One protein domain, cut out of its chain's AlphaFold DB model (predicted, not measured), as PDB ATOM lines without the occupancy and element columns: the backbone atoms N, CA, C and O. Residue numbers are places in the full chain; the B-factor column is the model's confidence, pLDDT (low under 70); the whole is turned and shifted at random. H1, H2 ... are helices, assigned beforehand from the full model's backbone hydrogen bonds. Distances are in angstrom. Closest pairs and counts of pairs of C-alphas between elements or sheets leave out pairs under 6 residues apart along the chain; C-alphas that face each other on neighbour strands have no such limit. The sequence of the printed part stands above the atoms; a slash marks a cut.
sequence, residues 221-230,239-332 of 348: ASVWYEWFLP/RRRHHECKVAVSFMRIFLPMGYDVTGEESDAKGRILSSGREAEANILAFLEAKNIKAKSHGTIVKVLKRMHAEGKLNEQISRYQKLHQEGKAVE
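Overview. This is residues 221 to 230 and 239 to 332 of the 348 residues of an uncharacterized protein of Phytophthora rubi (UniProt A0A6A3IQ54). What does the model look like as a whole? H3, the longest helix, runs along one side of a rounded body, and H2 stands about perpendicular to it, meeting the middle part of H3, residues 277 to 284, with its residues 252 to 253 near its last end; H1 and H4 pack on H2, and H5 lies across H2's last residues, 253 to 254. The helices that touch are mostly crossed, not side by side. What is printed, and how large is it? There are 104 residues with five named helices, H1 to H5 in that order, and no named strand: the class is all helix. It is compact, with a radius of gyration of the C-alphas of 13.6 A and spans of 40 by 30 by 25 A.

Arrangement. What does the longest helix touch? H3, residues 266 to 289, touches H1, residues 221 to 228, at a steep tilt of 41 degrees, opposite ways; the closest C-alphas are those of Ala 221 and Gly 277, 4.6 A apart. With residues 277 to 284 alone it touches H2, residues 239 to 254, about perpendicular at 80 degrees, closest at the C-alphas of Met 252 and Ala 280, 5.2 A. What else does the hub, H2, touch? It touches H1, with the C-alphas of Trp 224 and Val 249 closest at 6.1 A, and H4, residues 298 to 310, with those of Ala 248 and Val 302 closest at 6.0 A. Its residues 253 to 254 alone touch H5, residues 315 to 326, about perpendicular at 84 degrees, closest at the C-alphas of Ile 254 and Tyr 321, 5.3 A. Which pairs stay apart? H5 is apart from H1 and from H3, while H3 and H4 are near each other. Are the helix backbones whole? Each O i to N i+4 pair is within hydrogen-bond range in H1, H4 and H5, against 11 of 12 in H2 and 19 of 20 in H3.

Along the chain. Where does H3 run? It goes from C-alpha 266 at (13.120, -65.336, 18.328) to C-alpha 289 at (27.185, -37.466, 33.133), 34.6 A. How long are the others? H2 measures 23.4 A, H4 18.3 A, H5 16.5 A and H1 11.1 A from first to last C-alpha; H5 ends with C-alpha 326 at (31.263, -50.902, 6.847).

Size, cuts and confidence. Is the printed part unbroken? Residues 231 to 238 are not printed, and C-alphas 230 and 239 are 17.5 A apart across the cut. Which links are long? H2 to H3, 11 residues, is long; in it residues 260 to 261 pair, parallel, with residues 330 to 331. Where is confidence low? The pLDDT is under 70 at residues 230, 239 to 240, 263 to 267 and 328 to 332.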
ATOM      1  N   ALA A 221      15.922 -47.669  26.860       84.69
ATOM      2  CA  ALA A 221      15.910 -49.097  26.534       84.69
ATOM      3  C   ALA A 221      14.510 -49.609  26.160       84.69
ATOM      4  O   ALA A 221      14.378 -50.428  25.256       84.69
ATOM      5  N   SER A 222      13.441 -49.089  26.777       84.00
ATOM      6  CA  SER A 222      12.073 -49.464  26.392       84.00
ATOM      7  C   SER A 222      11.733 -49.050  24.960       84.00
ATOM      8  O   SER A 222      11.033 -49.786  24.275       84.00
ATOM      9  N   VAL A 223      12.246 -47.905  24.493       84.06
ATOM     10  CA  VAL A 223      12.047 -47.442  23.109       84.06
ATOM     11  C   VAL A 223      12.784 -48.349  22.123       84.06
ATOM     12  O   VAL A 223      12.237 -48.664  21.070       84.06
ATOM     13  N   TRP A 224      13.985 -48.815  22.479       85.69
ATOM     14  CA  TRP A 224      14.740 -49.796  21.694       85.69
ATOM     15  C   TRP A 224      13.990 -51.123  21.557       85.69
ATOM     16  O   TRP A 224      13.852 -51.645  20.456       85.69
ATOM     17  N   TYR A 225      13.437 -51.646  22.653       83.31
ATOM     18  CA  TYR A 225      12.678 -52.900  22.621       83.31
ATOM     19  C   TYR A 225      11.395 -52.786  21.808       83.31
ATOM     20  O   TYR A 225      11.132 -53.639  20.967       83.31
ATOM     21  N   GLU A 226      10.620 -51.719  22.026       83.56
ATOM     22  CA  GLU A 226       9.392 -51.448  21.267       83.56
ATOM     23  C   GLU A 226       9.667 -51.289  19.757       83.56
ATOM     24  O   GLU A 226       8.763 -51.513  18.956       83.56
ATOM     25  N   TRP A 227      10.888 -50.905  19.362       83.50
ATOM     26  CA  TRP A 227      11.274 -50.731  17.960       83.50
ATOM     27  C   TRP A 227      11.549 -52.051  17.228       83.50
ATOM     28  O   TRP A 227      11.171 -52.178  16.065       83.50
ATOM     29  N   PHE A 228      12.207 -53.008  17.888       77.50
ATOM     30  CA  PHE A 228      12.660 -54.258  17.259       77.50
ATOM     31  C   PHE A 228      11.735 -55.460  17.489       77.50
ATOM     32  O   PHE A 228      11.832 -56.449  16.771       77.50
ATOM     33  N   LEU A 229      10.830 -55.397  18.468       75.62
ATOM     34  CA  LEU A 229       9.807 -56.426  18.654       75.62
ATOM     35  C   LEU A 229       8.654 -56.251  17.647       75.62
ATOM     36  O   LEU A 229       8.343 -55.119  17.266       75.62
ATOM     37  N   PRO A 230       7.965 -57.342  17.255       62.81
ATOM     38  CA  PRO A 230       6.778 -57.269  16.412       62.81
ATOM     39  C   PRO A 230       5.770 -56.275  16.995       62.81
ATOM     40  O   PRO A 230       5.329 -56.401  18.141       62.81
ATOM     41  N   ARG A 239       2.216 -40.769  14.301       64.75
ATOM     42  CA  ARG A 239       3.354 -40.421  13.418       64.75
ATOM     43  C   ARG A 239       4.440 -39.613  14.127       64.75
ATOM     44  O   ARG A 239       5.624 -39.846  13.899       64.75
ATOM     45  N   ARG A 240       4.050 -38.687  15.011       68.38
ATOM     46  CA  ARG A 240       4.997 -37.863  15.773       68.38
ATOM     47  C   ARG A 240       5.808 -38.716  16.743       68.38
ATOM     48  O   ARG A 240       7.030 -38.615  16.758       68.38
ATOM     49  N   ARG A 241       5.138 -39.593  17.496       71.50
ATOM     50  CA  ARG A 241       5.814 -40.531  18.408       71.50
ATOM     51  C   ARG A 241       6.712 -41.501  17.654       71.50
ATOM     52  O   ARG A 241       7.827 -41.738  18.089       71.50
ATOM     53  N   HIS A 242       6.272 -42.002  16.501       75.25
ATOM     54  CA  HIS A 242       7.095 -42.875  15.666       75.25
ATOM     55  C   HIS A 242       8.378 -42.177  15.191       75.25
ATOM     56  O   HIS A 242       9.457 -42.750  15.293       75.25
ATOM     57  N   HIS A 243       8.286 -40.923  14.736       77.00
ATOM     58  CA  HIS A 243       9.462 -40.137  14.364       77.00
ATOM     59  C   HIS A 243      10.385 -39.873  15.566       77.00
ATOM     60  O   HIS A 243      11.602 -39.993  15.451       77.00
ATOM     61  N   GLU A 244       9.828 -39.544  16.734       78.31
ATOM     62  CA  GLU A 244      10.603 -39.363  17.967       78.31
ATOM     63  C   GLU A 244      11.327 -40.657  18.386       78.31
ATOM     64  O   GLU A 244      12.519 -40.601  18.687       78.31
ATOM     65  N   CYS A 245      10.661 -41.817  18.316       80.31
ATOM     66  CA  CYS A 245      11.268 -43.128  18.564       80.31
ATOM     67  C   CYS A 245      12.347 -43.470  17.530       80.31
ATOM     68  O   CYS A 245      13.431 -43.900  17.911       80.31
ATOM     69  N   LYS A 246      12.098 -43.218  16.239       83.31
ATOM     70  CA  LYS A 246      13.075 -43.435  15.161       83.31
ATOM     71  C   LYS A 246      14.361 -42.653  15.421       83.31
ATOM     72  O   LYS A 246      15.450 -43.211  15.351       83.31
ATOM     73  N   VAL A 247      14.237 -41.371  15.772       83.62
ATOM     74  CA  VAL A 247      15.394 -40.528  16.100       83.62
ATOM     75  C   VAL A 247      16.097 -41.008  17.373       83.62
ATOM     76  O   VAL A 247      17.324 -41.008  17.423       83.62
ATOM     77  N   ALA A 248      15.347 -41.438  18.391       85.94
ATOM     78  CA  ALA A 248      15.925 -41.999  19.610       85.94
ATOM     79  C   ALA A 248      16.763 -43.254  19.317       85.94
ATOM     80  O   ALA A 248      17.906 -43.337  19.758       85.94
ATOM     81  N   VAL A 249      16.233 -44.178  18.512       86.56
ATOM     82  CA  VAL A 249      16.920 -45.411  18.104       86.56
ATOM     83  C   VAL A 249      18.175 -45.101  17.285       86.56
ATOM     84  O   VAL A 249      19.222 -45.680  17.555       86.56
ATOM     85  N   SER A 250      18.128 -44.136  16.358       85.56
ATOM     86  CA  SER A 250      19.322 -43.684  15.624       85.56
ATOM     87  C   SER A 250      20.433 -43.195  16.558       85.56
ATOM     88  O   SER A 250      21.599 -43.515  16.337       85.56
ATOM     89  N   PHE A 251      20.091 -42.457  17.619       86.44
ATOM     90  CA  PHE A 251      21.079 -42.061  18.620       86.44
ATOM     91  C   PHE A 251      21.570 -43.248  19.451       86.44
ATOM     92  O   PHE A 251      22.761 -43.355  19.684       86.44
ATOM     93  N   MET A 252      20.707 -44.172  19.863       89.25
ATOM     94  CA  MET A 252      21.144 -45.357  20.616       89.25
ATOM     95  C   MET A 252      22.185 -46.190  19.863       89.25
ATOM     96  O   MET A 252      23.145 -46.656  20.468       89.25
ATOM     97  N   ARG A 253      22.053 -46.304  18.538       86.12
ATOM     98  CA  ARG A 253      22.990 -47.056  17.688       86.12
ATOM     99  C   ARG A 253      24.416 -46.517  17.728       86.12
ATOM    100  O   ARG A 253      25.357 -47.298  17.807       86.12
ATOM    101  N   ILE A 254      24.591 -45.195  17.705       86.62
ATOM    102  CA  ILE A 254      25.936 -44.593  17.698       86.62
ATOM    103  C   ILE A 254      26.669 -44.754  19.040       86.62
ATOM    104  O   ILE A 254      27.885 -44.596  19.099       86.62
ATOM    105  N   PHE A 255      25.942 -45.088  20.110       86.56
ATOM    106  CA  PHE A 255      26.495 -45.356  21.439       86.56
ATOM    107  C   PHE A 255      26.745 -46.849  21.698       86.56
ATOM    108  O   PHE A 255      27.006 -47.223  22.839       86.56
ATOM    109  N   LEU A 256      26.705 -47.698  20.663       86.56
ATOM    110  CA  LEU A 256      27.045 -49.119  20.758       86.56
ATOM    111  C   LEU A 256      28.464 -49.366  20.218       86.56
ATOM    112  O   LEU A 256      28.670 -49.437  19.005       86.56
ATOM    113  N   PRO A 257      29.474 -49.466  21.104       76.12
ATOM    114  CA  PRO A 257      30.887 -49.459  20.730       76.12
ATOM    115  C   PRO A 257      31.333 -50.687  19.929       76.12
ATOM    116  O   PRO A 257      32.326 -50.591  19.201       76.12
ATOM    117  N   MET A 258      30.633 -51.813  20.084       76.00
ATOM    118  CA  MET A 258      30.947 -53.098  19.448       76.00
ATOM    119  C   MET A 258      29.945 -53.490  18.354       76.00
ATOM    120  O   MET A 258      30.044 -54.580  17.800       76.00
ATOM    121  N   GLY A 259      29.015 -52.592  18.011       77.75
ATOM    122  CA  GLY A 259      27.892 -52.901  17.129       77.75
ATOM    123  C   GLY A 259      26.735 -53.561  17.877       77.75
ATOM    124  O   GLY A 259      26.672 -53.526  19.106       77.75
ATOM    125  N   TYR A 260      25.784 -54.103  17.123       77.88
ATOM    126  CA  TYR A 260      24.617 -54.797  17.657       77.88
ATOM    127  C   TYR A 260      24.137 -55.850  16.667       77.88
ATOM    128  O   TYR A 260      24.290 -55.685  15.456       77.88
ATOM    129  N   ASP A 261      23.519 -56.902  17.193       75.31
ATOM    130  CA  ASP A 261      22.900 -57.952  16.395       75.31
ATOM    131  C   ASP A 261      21.434 -58.126  16.809       75.31
ATOM    132  O   ASP A 261      21.117 -58.352  17.980       75.31
ATOM    133  N   VAL A 262      20.546 -57.971  15.831       71.50
ATOM    134  CA  VAL A 262      19.087 -58.125  15.967       71.50
ATOM    135  C   VAL A 262      18.612 -59.396  15.250       71.50
ATOM    136  O   VAL A 262      17.445 -59.760  15.343       71.50
ATOM    137  N   THR A 263      19.502 -60.075  14.524       63.38
ATOM    138  CA  THR A 263      19.172 -61.226  13.679       63.38
ATOM    139  C   THR A 263      19.276 -62.548  14.456       63.38
ATOM    140  O   THR A 263      19.976 -62.643  15.469       63.38
ATOM    141  N   GLY A 264      18.528 -63.576  14.035       62.53
ATOM    142  CA  GLY A 264      18.530 -64.923  14.634       62.53
ATOM    143  C   GLY A 264      17.167 -65.393  15.167       62.53
ATOM    144  O   GLY A 264      16.160 -64.713  14.991       62.53
ATOM    145  N   GLU A 265      17.130 -66.571  15.804       60.50
ATOM    146  CA  GLU A 265      15.890 -67.147  16.353       60.50
ATOM    147  C   GLU A 265      15.261 -66.275  17.454       60.50
ATOM    148  O   GLU A 265      15.958 -65.637  18.244       60.50
ATOM    149  N   GLU A 266      13.926 -66.277  17.532       61.34
ATOM    150  CA  GLU A 266      13.120 -65.336  18.328       61.34
ATOM    151  C   GLU A 266      13.473 -65.322  19.831       61.34
ATOM    152  O   GLU A 266      13.439 -64.268  20.475       61.34
ATOM    153  N   SER A 267      13.871 -66.474  20.385       65.81
ATOM    154  CA  SER A 267      14.266 -66.606  21.795       65.81
ATOM    155  C   SER A 267      15.591 -65.894  22.100       65.81
ATOM    156  O   SER A 267      15.679 -65.126  23.063       65.81
ATOM    157  N   ASP A 268      16.602 -66.075  21.249       70.69
ATOM    158  CA  ASP A 268      17.938 -65.511  21.464       70.69
ATOM    159  C   ASP A 268      18.041 -64.062  20.968       70.69
ATOM    160  O   ASP A 268      18.719 -63.230  21.581       70.69
ATOM    161  N   ALA A 269      17.305 -63.726  19.903       72.44
ATOM    162  CA  ALA A 269      17.205 -62.370  19.380       72.44
ATOM    163  C   ALA A 269      16.631 -61.419  20.439       72.44
ATOM    164  O   ALA A 269      17.183 -60.346  20.681       72.44
ATOM    165  N   LYS A 270      15.584 -61.828  21.170       79.00
ATOM    166  CA  LYS A 270      14.999 -61.004  22.238       79.00
ATOM    167  C   LYS A 270      16.003 -60.695  23.349       79.00
ATOM    168  O   LYS A 270      16.040 -59.563  23.829       79.00
ATOM    169  N   GLY A 271      16.834 -61.665  23.734       80.81
ATOM    170  CA  GLY A 271      17.903 -61.476  24.720       80.81
ATOM    171  C   GLY A 271      18.963 -60.469  24.261       80.81
ATOM    172  O   GLY A 271      19.303 -59.557  25.015       80.81
ATOM    173  N   ARG A 272      19.422 -60.579  23.007       80.69
ATOM    174  CA  ARG A 272      20.412 -59.662  22.410       80.69
ATOM    175  C   ARG A 272      19.873 -58.249  22.200       80.69
ATOM    176  O   ARG A 272      20.570 -57.267  22.466       80.69
ATOM    177  N   ILE A 273      18.610 -58.120  21.793       84.44
ATOM    178  CA  ILE A 273      17.929 -56.824  21.692       84.44
ATOM    179  C   ILE A 273      17.838 -56.207  23.091       84.44
ATOM    180  O   ILE A 273      18.132 -55.019  23.246       84.44
ATOM    181  N   LEU A 274      17.491 -57.020  24.103       84.56
ATOM    182  CA  LEU A 274      17.444 -56.626  25.510       84.56
ATOM    183  C   LEU A 274      18.786 -56.065  26.003       84.56
ATOM    184  O   LEU A 274      18.840 -54.937  26.500       84.56
ATOM    185  N   SER A 275      19.872 -56.813  25.845       85.38
ATOM    186  CA  SER A 275      21.198 -56.374  26.281       85.38
ATOM    187  C   SER A 275      21.667 -55.120  25.540       85.38
ATOM    188  O   SER A 275      22.034 -54.146  26.195       85.38
ATOM    189  N   SER A 276      21.539 -55.085  24.210       86.12
ATOM    190  CA  SER A 276      21.978 -53.950  23.383       86.12
ATOM    191  C   SER A 276      21.236 -52.658  23.742       86.12
ATOM    192  O   SER A 276      21.836 -51.593  23.847       86.12
ATOM    193  N   GLY A 277      19.929 -52.734  24.013       87.75
ATOM    194  CA  GLY A 277      19.153 -51.561  24.424       87.75
ATOM    195  C   GLY A 277      19.596 -50.981  25.772       87.75
ATOM    196  O   GLY A 277      19.642 -49.759  25.926       87.75
ATOM    197  N   ARG A 278      19.956 -51.839  26.740       87.81
ATOM    198  CA  ARG A 278      20.485 -51.409  28.050       87.81
ATOM    199  C   ARG A 278      21.888 -50.845  27.939       87.81
ATOM    200  O   ARG A 278      22.176 -49.839  28.576       87.81
ATOM    201  N   GLU A 279      22.735 -51.481  27.140       89.06
ATOM    202  CA  GLU A 279      24.099 -51.023  26.900       89.06
ATOM    203  C   GLU A 279      24.101 -49.630  26.260       89.06
ATOM    204  O   GLU A 279      24.754 -48.718  26.765       89.06
ATOM    205  N   ALA A 280      23.289 -49.421  25.220       88.00
ATOM    206  CA  ALA A 280      23.140 -48.115  24.585       88.00
ATOM    207  C   ALA A 280      22.639 -47.040  25.565       88.00
ATOM    208  O   ALA A 280      23.154 -45.921  25.576       88.00
ATOM    209  N   GLU A 281      21.644 -47.360  26.401       89.94
ATOM    210  CA  GLU A 281      21.138 -46.431  27.417       89.94
ATOM    211  C   GLU A 281      22.207 -46.093  28.468       89.94
ATOM    212  O   GLU A 281      22.400 -44.917  28.774       89.94
ATOM    213  N   ALA A 282      22.941 -47.089  28.968       88.12
ATOM    214  CA  ALA A 282      24.024 -46.887  29.926       88.12
ATOM    215  C   ALA A 282      25.143 -46.008  29.345       88.12
ATOM    216  O   ALA A 282      25.576 -45.055  29.993       88.12
ATOM    217  N   ASN A 283      25.547 -46.262  28.098       89.00
ATOM    218  CA  ASN A 283      26.583 -45.489  27.413       89.00
ATOM    219  C   ASN A 283      26.155 -44.034  27.171       89.00
ATOM    220  O   ASN A 283      26.958 -43.115  27.341       89.00
ATOM    221  N   ILE A 284      24.883 -43.800  26.826       88.62
ATOM    222  CA  ILE A 284      24.331 -42.446  26.683       88.62
ATOM    223  C   ILE A 284      24.326 -41.717  28.026       88.62
ATOM    224  O   ILE A 284      24.732 -40.557  28.090       88.62
ATOM    225  N   LEU A 285      23.871 -42.369  29.097       87.88
ATOM    226  CA  LEU A 285      23.827 -41.753  30.421       87.88
ATOM    227  C   LEU A 285      25.235 -41.427  30.932       87.88
ATOM    228  O   LEU A 285      25.464 -40.293  31.343       87.88
ATOM    229  N   ALA A 286      26.191 -42.349  30.797       88.19
ATOM    230  CA  ALA A 286      27.589 -42.116  31.160       88.19
ATOM    231  C   ALA A 286      28.205 -40.945  30.372       88.19
ATOM    232  O   ALA A 286      28.894 -40.091  30.933       88.19
ATOM    233  N   PHE A 287      27.907 -40.845  29.073       87.44
ATOM    234  CA  PHE A 287      28.365 -39.737  28.235       87.44
ATOM    235  C   PHE A 287      27.762 -38.383  28.642       87.44
ATOM    236  O   PHE A 287      28.442 -37.353  28.589       87.44
ATOM    237  N   LEU A 288      26.493 -38.363  29.053       87.88
ATOM    238  CA  LEU A 288      25.828 -37.154  29.539       87.88
ATOM    239  C   LEU A 288      26.335 -36.741  30.926       87.88
ATOM    240  O   LEU A 288      26.553 -35.549  31.156       87.88
ATOM    241  N   GLU A 289      26.585 -37.702  31.817       88.38
ATOM    242  CA  GLU A 289      27.185 -37.466  33.133       88.38
ATOM    243  C   GLU A 289      28.594 -36.884  33.016       88.38
ATOM    244  O   GLU A 289      28.882 -35.872  33.655       88.38
ATOM    245  N   ALA A 290      29.426 -37.405  32.106       86.88
ATOM    246  CA  ALA A 290      30.756 -36.860  31.816       86.88
ATOM    247  C   ALA A 290      30.726 -35.393  31.332       86.88
ATOM    248  O   ALA A 290      31.723 -34.678  31.422       86.88
ATOM    249  N   LYS A 291      29.579 -34.923  30.825       84.88
ATOM    250  CA  LYS A 291      29.350 -33.535  30.391       84.88
ATOM    251  C   LYS A 291      28.512 -32.721  31.383       84.88
ATOM    252  O   LYS A 291      28.064 -31.630  31.038       84.88
ATOM    253  N   ASN A 292      28.314 -33.228  32.603       84.75
ATOM    254  CA  ASN A 292      27.515 -32.621  33.673       84.75
ATOM    255  C   ASN A 292      26.033 -32.378  33.309       84.75
ATOM    256  O   ASN A 292      25.386 -31.482  33.854       84.75
ATOM    257  N   ILE A 293      25.458 -33.181  32.406       86.38
ATOM    258  CA  ILE A 293      24.057 -33.060  31.982       86.38
ATOM    259  C   ILE A 293      23.194 -34.100  32.704       86.38
ATOM    260  O   ILE A 293      23.257 -35.293  32.424       86.38
ATOM    261  N   LYS A 294      22.300 -33.640  33.587       79.50
ATOM    262  CA  LYS A 294      21.348 -34.502  34.308       79.50
ATOM    263  C   LYS A 294      20.058 -34.692  33.498       79.50
ATOM    264  O   LYS A 294      19.079 -33.978  33.711       79.50
ATOM    265  N   ALA A 295      20.037 -35.647  32.569       79.94
ATOM    266  CA  ALA A 295      18.839 -36.013  31.803       79.94
ATOM    267  C   ALA A 295      18.395 -37.451  32.119       79.94
ATOM    268  O   ALA A 295      19.193 -38.373  32.024       79.94
ATOM    269  N   LYS A 296      17.118 -37.639  32.486       76.44
ATOM    270  CA  LYS A 296      16.574 -38.949  32.913       76.44
ATOM    271  C   LYS A 296      15.413 -39.481  32.064       76.44
ATOM    272  O   LYS A 296      15.076 -40.652  32.165       76.44
ATOM    273  N   SER A 297      14.761 -38.635  31.263       78.88
ATOM    274  CA  SER A 297      13.638 -39.051  30.407       78.88
ATOM    275  C   SER A 297      14.091 -39.181  28.953       78.88
ATOM    276  O   SER A 297      14.884 -38.350  28.501       78.88
ATOM    277  N   HIS A 298      13.565 -40.155  28.196       81.19
ATOM    278  CA  HIS A 298      13.959 -40.337  26.788       81.19
ATOM    279  C   HIS A 298      13.763 -39.054  25.958       81.19
ATOM    280  O   HIS A 298      14.639 -38.682  25.184       81.19
ATOM    281  N   GLY A 299      12.662 -38.318  26.161       79.81
ATOM    282  CA  GLY A 299      12.392 -37.073  25.435       79.81
ATOM    283  C   GLY A 299      13.413 -35.973  25.744       79.81
ATOM    284  O   GLY A 299      13.866 -35.265  24.841       79.81
ATOM    285  N   THR A 300      13.831 -35.852  27.007       83.88
ATOM    286  CA  THR A 300      14.883 -34.906  27.410       83.88
ATOM    287  C   THR A 300      16.245 -35.322  26.858       83.88
ATOM    288  O   THR A 300      16.959 -34.475  26.327       83.88
ATOM    289  N   ILE A 301      16.577 -36.614  26.930       86.50
ATOM    290  CA  ILE A 301      17.822 -37.183  26.399       86.50
ATOM    291  C   ILE A 301      17.920 -36.912  24.893       86.50
ATOM    292  O   ILE A 301      18.891 -36.313  24.441       86.50
ATOM    293  N   VAL A 302      16.877 -37.225  24.117       86.06
ATOM    294  CA  VAL A 302      16.840 -36.970  22.666       86.06
ATOM    295  C   VAL A 302      16.972 -35.480  22.349       86.06
ATOM    296  O   VAL A 302      17.669 -35.113  21.406       86.06
ATOM    297  N   LYS A 303      16.340 -34.593  23.130       88.44
ATOM    298  CA  LYS A 303      16.472 -33.140  22.938       88.44
ATOM    299  C   LYS A 303      17.915 -32.665  23.141       88.44
ATOM    300  O   LYS A 303      18.389 -31.837  22.364       88.44
ATOM    301  N   VAL A 304      18.609 -33.184  24.156       87.31
ATOM    302  CA  VAL A 304      20.027 -32.880  24.405       87.31
ATOM    303  C   VAL A 304      20.901 -33.424  23.276       87.31
ATOM    304  O   VAL A 304      21.710 -32.678  22.731       87.31
ATOM    305  N   LEU A 305      20.696 -34.679  22.868       87.25
ATOM    306  CA  LEU A 305      21.479 -35.312  21.804       87.25
ATOM    307  C   LEU A 305      21.302 -34.611  20.450       87.25
ATOM    308  O   LEU A 305      22.283 -34.412  19.745       87.25
ATOM    309  N   LYS A 306      20.094 -34.129  20.122       86.62
ATOM    310  CA  LYS A 306      19.861 -33.286  18.933       86.62
ATOM    311  C   LYS A 306      20.680 -31.998  18.956       86.62
ATOM    312  O   LYS A 306      21.248 -31.620  17.938       86.62
ATOM    313  N   ARG A 307      20.747 -31.324  20.109       88.00
ATOM    314  CA  ARG A 307      21.559 -30.110  20.261       88.00
ATOM    315  C   ARG A 307      23.043 -30.428  20.082       88.00
ATOM    316  O   ARG A 307      23.731 -29.750  19.335       88.00
ATOM    317  N   MET A 308      23.517 -31.498  20.716       85.81
ATOM    318  CA  MET A 308      24.912 -31.927  20.613       85.81
ATOM    319  C   MET A 308      25.302 -32.388  19.207       85.81
ATOM    320  O   MET A 308      26.441 -32.178  18.802       85.81
ATOM    321  N   HIS A 309      24.367 -32.992  18.467       84.94
ATOM    322  CA  HIS A 309      24.541 -33.318  17.054       84.94
ATOM    323  C   HIS A 309      24.743 -32.051  16.222       84.94
ATOM    324  O   HIS A 309      25.739 -31.962  15.517       84.94
ATOM    325  N   ALA A 310      23.880 -31.043  16.392       83.12
ATOM    326  CA  ALA A 310      24.017 -29.753  15.711       83.12
ATOM    327  C   ALA A 310      25.328 -29.019  16.066       83.12
ATOM    328  O   ALA A 310      25.894 -28.320  15.237       83.12
ATOM    329  N   GLU A 311      25.836 -29.206  17.287       83.06
ATOM    330  CA  GLU A 311      27.128 -28.669  17.738       83.06
ATOM    331  C   GLU A 311      28.342 -29.507  17.276       83.06
ATOM    332  O   GLU A 311      29.476 -29.157  17.591       83.06
ATOM    333  N   GLY A 312      28.139 -30.631  16.574       82.00
ATOM    334  CA  GLY A 312      29.208 -31.531  16.115       82.00
ATOM    335  C   GLY A 312      29.847 -32.398  17.212       82.00
ATOM    336  O   GLY A 312      30.770 -33.166  16.950       82.00
ATOM    337  N   LYS A 313      29.338 -32.353  18.449       84.44
ATOM    338  CA  LYS A 313      29.895 -33.073  19.615       84.44
ATOM    339  C   LYS A 313      29.672 -34.590  19.590       84.44
ATOM    340  O   LYS A 313      30.115 -35.270  20.511       84.44
ATOM    341  N   LEU A 314      28.947 -35.093  18.589       85.50
ATOM    342  CA  LEU A 314      28.673 -36.516  18.367       85.50
ATOM    343  C   LEU A 314      29.408 -37.078  17.136       85.50
ATOM    344  O   LEU A 314      29.180 -38.227  16.766       85.50
ATOM    345  N   ASN A 315      30.260 -36.281  16.478       82.44
ATOM    346  CA  ASN A 315      30.911 -36.670  15.225       82.44
ATOM    347  C   ASN A 315      31.810 -37.907  15.390       82.44
ATOM    348  O   ASN A 315      31.778 -38.785  14.535       82.44
ATOM    349  N   GLU A 316      32.534 -38.034  16.504       83.69
ATOM    350  CA  GLU A 316      33.395 -39.194  16.783       83.69
ATOM    351  C   GLU A 316      32.585 -40.499  16.907       83.69
ATOM    352  O   GLU A 316      32.925 -41.520  16.307       83.69
ATOM    353  N   GLN A 317      31.460 -40.451  17.626       84.75
ATOM    354  CA  GLN A 317      30.531 -41.570  17.794       84.75
ATOM    355  C   GLN A 317      29.880 -41.948  16.455       84.75
ATOM    356  O   GLN A 317      29.745 -43.130  16.141       84.75
ATOM    357  N   ILE A 318      29.530 -40.953  15.631       83.19
ATOM    358  CA  ILE A 318      28.974 -41.164  14.288       83.19
ATOM    359  C   ILE A 318      30.009 -41.812  13.360       83.19
ATOM    360  O   ILE A 318      29.687 -42.794  12.694       83.19
ATOM    361  N   SER A 319      31.250 -41.322  13.335       81.56
ATOM    362  CA  SER A 319      32.323 -41.894  12.510       81.56
ATOM    363  C   SER A 319      32.657 -43.327  12.923       81.56
ATOM    364  O   SER A 319      32.811 -44.199  12.066       81.56
ATOM    365  N   ARG A 320      32.702 -43.608  14.231       82.25
ATOM    366  CA  ARG A 320      32.888 -44.969  14.750       82.25
ATOM    367  C   ARG A 320      31.762 -45.901  14.302       82.25
ATOM    368  O   ARG A 320      32.036 -47.003  13.835       82.25
ATOM    369  N   TYR A 321      30.513 -45.452  14.410       80.75
ATOM    370  CA  TYR A 321      29.355 -46.217  13.956       80.75
ATOM    371  C   TYR A 321      29.401 -46.503  12.448       80.75
ATOM    372  O   TYR A 321      29.167 -47.633  12.028       80.75
ATOM    373  N   GLN A 322      29.762 -45.512  11.629       80.31
ATOM    374  CA  GLN A 322      29.910 -45.689  10.179       80.31
ATOM    375  C   GLN A 322      30.983 -46.726   9.829       80.31
ATOM    376  O   GLN A 322      30.764 -47.547   8.941       80.31
ATOM    377  N   LYS A 323      32.106 -46.745  10.559       80.56
ATOM    378  CA  LYS A 323      33.155 -47.759  10.393       80.56
ATOM    379  C   LYS A 323      32.659 -49.165  10.756       80.56
ATOM    380  O   LYS A 323      32.858 -50.098   9.990       80.56
ATOM    381  N   LEU A 324      31.939 -49.311  11.871       76.62
ATOM    382  CA  LEU A 324      31.345 -50.595  12.284       76.62
ATOM    383  C   LEU A 324      30.303 -51.118  11.285       76.62
ATOM    384  O   LEU A 324      30.210 -52.324  11.061       76.62
ATOM    385  N   HIS A 325      29.546 -50.212  10.665       71.50
ATOM    386  CA  HIS A 325      28.594 -50.551   9.612       71.50
ATOM    387  C   HIS A 325      29.295 -51.022   8.329       71.50
ATOM    388  O   HIS A 325      28.807 -51.928   7.662       71.50
ATOM    389  N   GLN A 326      30.447 -50.443   7.980       71.81
ATOM    390  CA  GLN A 326      31.263 -50.902   6.847       71.81
ATOM    391  C   GLN A 326      31.920 -52.267   7.116       71.81
ATOM    392  O   GLN A 326      32.094 -53.052   6.191       71.81
ATOM    393  N   GLU A 327      32.239 -52.574   8.375       72.81
ATOM    394  CA  GLU A 327      32.814 -53.858   8.809       72.81
ATOM    395  C   GLU A 327      31.779 -54.995   8.955       72.81
ATOM    396  O   GLU A 327      32.145 -56.101   9.350       72.81
ATOM    397  N   GLY A 328      30.491 -54.751   8.683       65.62
ATOM    398  CA  GLY A 328      29.432 -55.766   8.792       65.62
ATOM    399  C   GLY A 328      29.052 -56.152  10.230       65.62
ATOM    400  O   GLY A 328      28.342 -57.129  10.429       65.62
ATOM    401  N   LYS A 329      29.494 -55.389  11.239       63.97
ATOM    402  CA  LYS A 329      29.184 -55.622  12.669       63.97
ATOM    403  C   LYS A 329      27.891 -54.943  13.141       63.97
ATOM    404  O   LYS A 329      27.510 -55.066  14.302       63.97
ATOM    405  N   ALA A 330      27.233 -54.201  12.254       59.78
ATOM    406  CA  ALA A 330      25.890 -53.660  12.437       59.78
ATOM    407  C   ALA A 330      25.003 -54.262  11.341       59.78
ATOM    408  O   ALA A 330      24.865 -53.691  10.260       59.78
ATOM    409  N   VAL A 331      24.497 -55.470  11.586       50.38
ATOM    410  CA  VAL A 331      23.715 -56.237  10.608       50.38
ATOM    411  C   VAL A 331      22.260 -55.777  10.674       50.38
ATOM    412  O   VAL A 331      21.575 -56.017  11.667       50.38
ATOM    413  N   GLU A 332      21.775 -55.100   9.632       51.75
ATOM    414  CA  GLU A 332      20.345 -54.823   9.468       51.75
ATOM    415  C   GLU A 332      19.961 -54.667   7.987       51.75
ATOM    416  O   GLU A 332      20.648 -53.998   7.219       51.75
TER     417      GLU A 332